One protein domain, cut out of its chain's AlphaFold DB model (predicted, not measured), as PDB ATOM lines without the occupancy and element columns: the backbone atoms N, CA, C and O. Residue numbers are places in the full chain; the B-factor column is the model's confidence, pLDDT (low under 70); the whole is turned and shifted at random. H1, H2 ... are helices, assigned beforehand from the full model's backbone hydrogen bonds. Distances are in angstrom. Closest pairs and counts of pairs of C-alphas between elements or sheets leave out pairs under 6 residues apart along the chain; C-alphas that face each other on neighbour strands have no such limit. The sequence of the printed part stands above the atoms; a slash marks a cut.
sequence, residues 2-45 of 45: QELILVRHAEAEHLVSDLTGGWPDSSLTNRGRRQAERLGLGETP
ATOM      1  N   GLN A   2      66.819 151.648 107.405       90.69
ATOM      2  CA  GLN A   2      67.911 151.087 106.598       90.69
ATOM      3  C   GLN A   2      69.237 151.506 107.226       90.69
ATOM      4  O   GLN A   2      69.375 152.662 107.622       90.69
ATOM      5  N   GLU A   3      70.171 150.567 107.328       93.75
ATOM      6  CA  GLU A   3      71.479 150.766 107.946       93.75
ATOM      7  C   GLU A   3      72.580 150.380 106.953       93.75
ATOM      8  O   GLU A   3      72.455 149.393 106.226       93.75
ATOM      9  N   LEU A   4      73.641 151.187 106.908       95.00
ATOM     10  CA  LEU A   4      74.831 150.952 106.098       95.00
ATOM     11  C   LEU A   4      76.047 150.973 107.018       95.00
ATOM     12  O   LEU A   4      76.337 151.992 107.641       95.00
ATOM     13  N   ILE A   5      76.774 149.861 107.058       91.12
ATOM     14  CA  ILE A   5      77.992 149.716 107.852       91.12
ATOM     15  C   ILE A   5      79.183 149.730 106.894       91.12
ATOM     16  O   ILE A   5      79.257 148.922 105.969       91.12
ATOM     17  N   LEU A   6      80.114 150.660 107.114       95.25
ATOM     18  CA  LEU A   6      81.361 150.756 106.359       95.25
ATOM     19  C   LEU A   6      82.511 150.224 107.206       95.25
ATOM     20  O   LEU A   6      82.700 150.648 108.344       95.25
ATOM     21  N   VAL A   7      83.308 149.329 106.627       92.50
ATOM     22  CA  VAL A   7      84.468 148.739 107.293       92.50
ATOM     23  C   VAL A   7      85.695 148.887 106.399       92.50
ATOM     24  O   VAL A   7      85.664 148.540 105.219       92.50
ATOM     25  N   ARG A   8      86.795 149.385 106.970       94.25
ATOM     26  CA  ARG A   8      88.116 149.351 106.333       94.25
ATOM     27  C   ARG A   8      88.731 147.951 106.450       94.25
ATOM     28  O   ARG A   8      88.532 147.272 107.454       94.25
ATOM     29  N   HIS A   9      89.533 147.545 105.465       93.69
ATOM     30  CA  HIS A   9      90.366 146.346 105.581       93.69
ATOM     31  C   HIS A   9      91.290 146.402 106.814       93.69
ATOM     32  O   HIS A   9      91.673 147.476 107.287       93.69
ATOM     33  N   ALA A  10      91.669 145.229 107.311       96.12
ATOM     34  CA  ALA A  10      92.570 145.087 108.448       96.12
ATOM     35  C   ALA A  10      94.030 145.462 108.115       96.12
ATOM     36  O   ALA A  10      94.355 145.803 106.977       96.12
ATOM     37  N   GLU A  11      94.920 145.403 109.110       96.88
ATOM     38  CA  GLU A  11      96.336 145.751 108.957       96.88
ATOM     39  C   GLU A  11      97.014 144.950 107.823       96.88
ATOM     40  O   GLU A  11      97.071 143.720 107.860       96.88
ATOM     41  N   ALA A  12      97.536 145.655 106.820       96.44
ATOM     42  CA  ALA A  12      98.271 145.100 105.686       96.44
ATOM     43  C   ALA A  12      99.764 145.435 105.783       96.44
ATOM     44  O   ALA A  12     100.128 146.418 106.426       96.44
ATOM     45  N   GLU A  13     100.618 144.656 105.114       96.19
ATOM     46  CA  GLU A  13     102.087 144.794 105.183       96.19
ATOM     47  C   GLU A  13     102.580 146.220 104.874       96.19
ATOM     48  O   GLU A  13     103.496 146.722 105.530       96.19
ATOM     49  N   HIS A  14     101.939 146.925 103.931       94.44
ATOM     50  CA  HIS A  14     102.330 148.298 103.598       94.44
ATOM     51  C   HIS A  14     102.146 149.272 104.772       94.44
ATOM     52  O   HIS A  14     102.927 150.205 104.910       94.44
ATOM     53  N   LEU A  15     101.175 149.038 105.664       94.44
ATOM     54  CA  LEU A  15     100.895 149.932 106.796       94.44
ATOM     55  C   LEU A  15     101.985 149.910 107.873       94.44
ATOM     56  O   LEU A  15     102.023 150.820 108.697       94.44
ATOM     57  N   VAL A  16     102.832 148.877 107.892       94.94
ATOM     58  CA  VAL A  16     103.870 148.674 108.919       94.94
ATOM     59  C   VAL A  16     105.295 148.718 108.364       94.94
ATOM     60  O   VAL A  16     106.242 148.626 109.139       94.94
ATOM     61  N   SER A  17     105.456 148.864 107.046       89.25
ATOM     62  CA  SER A  17     106.756 148.786 106.358       89.25
ATOM     63  C   SER A  17     107.230 150.127 105.784       89.25
ATOM     64  O   SER A  17     108.033 150.133 104.856       89.25
ATOM     65  N   ASP A  18     106.701 151.257 106.269       82.69
ATOM     66  CA  ASP A  18     106.922 152.603 105.703       82.69
ATOM     67  C   ASP A  18     106.636 152.688 104.188       82.69
ATOM     68  O   ASP A  18     107.210 153.497 103.457       82.69
ATOM     69  N   LEU A  19     105.715 151.848 103.704       86.94
ATOM     70  CA  LEU A  19     105.263 151.841 102.319       86.94
ATOM     71  C   LEU A  19     103.906 152.532 102.219       86.94
ATOM     72  O   LEU A  19     103.009 152.346 103.042       86.94
ATOM     73  N   THR A  20     103.706 153.301 101.159       86.38
ATOM     74  CA  THR A  20     102.369 153.776 100.828       86.38
ATOM     75  C   THR A  20     101.537 152.633 100.259       86.38
ATOM     76  O   THR A  20     101.953 151.906  99.356       86.38
ATOM     77  N   GLY A  21     100.322 152.489 100.787       73.69
ATOM     78  CA  GLY A  21      99.280 151.711 100.127       73.69
ATOM     79  C   GLY A  21      98.889 152.360  98.797       73.69
ATOM     80  O   GLY A  21      99.023 153.570  98.611       73.69
ATOM     81  N   GLY A  22      98.407 151.556  97.857       88.44
ATOM     82  CA  GLY A  22      98.001 152.011  96.533       88.44
ATOM     83  C   GLY A  22      97.410 150.855  95.742       88.44
ATOM     84  O   GLY A  22      96.614 150.084  96.266       88.44
ATOM     85  N   TRP A  23      97.848 150.710  94.497       90.94
ATOM     86  CA  TRP A  23      97.510 149.572  93.641       90.94
ATOM     87  C   TRP A  23      98.206 148.234  93.963       90.94
ATOM     88  O   TRP A  23      97.705 147.219  93.481       90.94
ATOM     89  N   PRO A  24      99.326 148.162  94.719       89.12
ATOM     90  CA  PRO A  24      99.911 146.871  95.070       89.12
ATOM     91  C   PRO A  24      98.967 146.017  95.920       89.12
ATOM     92  O   PRO A  24      98.469 146.478  96.951       89.12
ATOM     93  N   ASP A  25      98.800 144.752  95.529       91.56
ATOM     94  CA  ASP A  25      98.023 143.749  96.265       91.56
ATOM     95  C   ASP A  25      98.770 143.299  97.533       91.56
ATOM     96  O   ASP A  25      99.455 142.275  97.584       91.56
ATOM     97  N   SER A  26      98.728 144.153  98.553       93.88
ATOM     98  CA  SER A  26      99.413 143.919  99.821       93.88
ATOM     99  C   SER A  26      98.638 142.924 100.675       93.88
ATOM    100  O   SER A  26      97.479 143.151 101.016       93.88
ATOM    101  N   SER A  27      99.316 141.868 101.114       95.44
ATOM    102  CA  SER A  27      98.738 140.897 102.043       95.44
ATOM    103  C   SER A  27      98.458 141.500 103.427       95.44
ATOM    104  O   SER A  27      99.114 142.450 103.859       95.44
ATOM    105  N   LEU A  28      97.501 140.908 104.151       96.88
ATOM    106  CA  LEU A  28      97.307 141.184 105.576       96.88
ATOM    107  C   LEU A  28      98.478 140.645 106.402       96.88
ATOM    108  O   LEU A  28      98.955 139.530 106.159       96.88
ATOM    109  N   THR A  29      98.854 141.389 107.441       97.19
ATOM    110  CA  THR A  29      99.780 140.887 108.460       97.19
ATOM    111  C   THR A  29      99.097 139.794 109.292       97.19
ATOM    112  O   THR A  29      97.870 139.633 109.286       97.19
ATOM    113  N   ASN A  30      99.862 139.052 110.098       97.69
ATOM    114  CA  ASN A  30      99.276 138.115 111.069       97.69
ATOM    115  C   ASN A  30      98.341 138.807 112.073       97.69
ATOM    116  O   ASN A  30      97.370 138.208 112.536       97.69
ATOM    117  N   ARG A  31      98.621 140.069 112.416       97.19
ATOM    118  CA  ARG A  31      97.731 140.881 113.247       97.19
ATOM    119  C   ARG A  31      96.484 141.296 112.466       97.19
ATOM    120  O   ARG A  31      95.396 141.204 113.025       97.19
ATOM    121  N   GLY A  32      96.631 141.667 111.194       97.25
ATOM    122  CA  GLY A  32      95.523 141.981 110.296       97.25
ATOM    123  C   GLY A  32      94.526 140.834 110.142       97.25
ATOM    124  O   GLY A  32      93.322 141.043 110.256       97.25
ATOM    125  N   ARG A  33      95.004 139.595 109.989       96.94
ATOM    126  CA  ARG A  33      94.122 138.413 109.930       96.94
ATOM    127  C   ARG A  33      93.265 138.270 111.192       96.94
ATOM    128  O   ARG A  33      92.048 138.172 111.091       96.94
ATOM    129  N   ARG A  34      93.873 138.401 112.377       96.31
ATOM    130  CA  ARG A  34      93.144 138.359 113.660       96.31
ATOM    131  C   ARG A  34      92.147 139.508 113.829       96.31
ATOM    132  O   ARG A  34      91.115 139.332 114.465       96.31
ATOM    133  N   GLN A  35      92.445 140.692 113.293       96.12
ATOM    134  CA  GLN A  35      91.499 141.814 113.286       96.12
ATOM    135  C   GLN A  35      90.276 141.502 112.416       96.12
ATOM    136  O   GLN A  35      89.153 141.743 112.850       96.12
ATOM    137  N   ALA A  36      90.489 140.949 111.217       94.94
ATOM    138  CA  ALA A  36      89.405 140.559 110.320       94.94
ATOM    139  C   ALA A  36      88.528 139.451 110.928       94.94
ATOM    140  O   ALA A  36      87.304 139.528 110.841       94.94
ATOM    141  N   GLU A  37      89.141 138.470 111.598       94.50
ATOM    142  CA  GLU A  37      88.431 137.412 112.329       94.50
ATOM    143  C   GLU A  37      87.546 137.986 113.442       94.50
ATOM    144  O   GLU A  37      86.350 137.706 113.474       94.50
ATOM    145  N   ARG A  38      88.094 138.843 114.313       92.81
ATOM    146  CA  ARG A  38      87.332 139.463 115.413       92.81
ATOM    147  C   ARG A  38      86.155 140.293 114.917       92.81
ATOM    148  O   ARG A  38      85.049 140.151 115.427       92.81
ATOM    149  N   LEU A  39      86.371 141.102 113.879       90.19
ATOM    150  CA  LEU A  39      85.296 141.872 113.263       90.19
ATOM    151  C   LEU A  39      84.189 140.956 112.721       90.19
ATOM    152  O   LEU A  39      83.014 141.219 112.960       90.19
ATOM    153  N   GLY A  40      84.553 139.887 112.004       87.00
ATOM    154  CA  GLY A  40      83.590 138.932 111.449       87.00
ATOM    155  C   GLY A  40      82.784 138.188 112.517       87.00
ATOM    156  O   GLY A  40      81.638 137.822 112.273       87.00
ATOM    157  N   LEU A  41      83.356 138.013 113.710       84.25
ATOM    158  CA  LEU A  41      82.687 137.431 114.874       84.25
ATOM    159  C   LEU A  41      81.798 138.434 115.635       84.25
ATOM    160  O   LEU A  41      81.121 138.043 116.582       84.25
ATOM    161  N   GLY A  42      81.778 139.713 115.239       74.25
ATOM    162  CA  GLY A  42      81.093 140.776 115.983       74.25
ATOM    163  C   GLY A  42      81.805 141.153 117.286       74.25
ATOM    164  O   GLY A  42      81.252 141.884 118.105       74.25
ATOM    165  N   GLU A  43      83.035 140.676 117.478       62.84
ATOM    166  CA  GLU A  43      83.899 141.053 118.589       62.84
ATOM    167  C   GLU A  43      84.564 142.392 118.254       62.84
ATOM    168  O   GLU A  43      85.721 142.475 117.832       62.84
ATOM    169  N   THR A  44      83.806 143.475 118.398       55.47
ATOM    170  CA  THR A  44      84.405 144.806 118.498       55.47
ATOM    171  C   THR A  44      85.154 144.920 119.829       55.47
ATOM    172  O   THR A  44      84.605 144.491 120.847       55.47
ATOM    173  N   PRO A  45      86.390 145.456 119.850       54.69
ATOM    174  CA  PRO A  45      87.033 145.839 121.103       54.69
ATOM    175  C   PRO A  45      86.241 146.919 121.846       54.69
ATOM    176  O   PRO A  45      85.527 147.703 121.175       54.69
TER     177      PRO A  45
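AT A GLANCE: This is residues 2 to 45 of the 45 residues of an uncharacterized protein of Dehalococcoidia bacterium (UniProt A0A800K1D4). Little regular structure is here: a long lead-in without a named element, residues 2 to 12, runs out to the one-turn helix H1, and a wide loop then folds the chain back into H2, the longest helix. The 44 printed residues hold two named helices, H1 then H2, and no named strand; the class is all helix, with only 15 residues in named elements. The whole is loose, with a radius of gyration of the C-alphas of 12.3 A, and elongated, spanning 36 by 23 by 15 A.

HOW THE PARTS SIT: Past the lead-in, look for H1 at residues 13 to 16 and H2 at residues 30 to 40. They are apart, with no C-alpha of the one within 8 A of the other. H1 is too short for an O i to N i+4 pair, but its one O i to N i+3 pair is within hydrogen-bond range; in H2, 6 of 7 O i to N i+4 pairs are.

IN THESE COORDINATES: Start at C-alpha 2, (67.911, 151.087, 106.598). Find H1 from C-alpha 13 at (102.087, 144.794, 105.183) to C-alpha 16. H2 runs 15.7 A, from Asn 30 to C-alpha 40 at (83.590, 138.932, 111.449).

THE WHOLE: The C-alphas of Gln 2 and Asp 18, the two farthest apart, are 39.1 A apart. The printed part has no cut, and residues 17 to 29 make a long link. Look for pLDDT under 70 at residues 43 to 45.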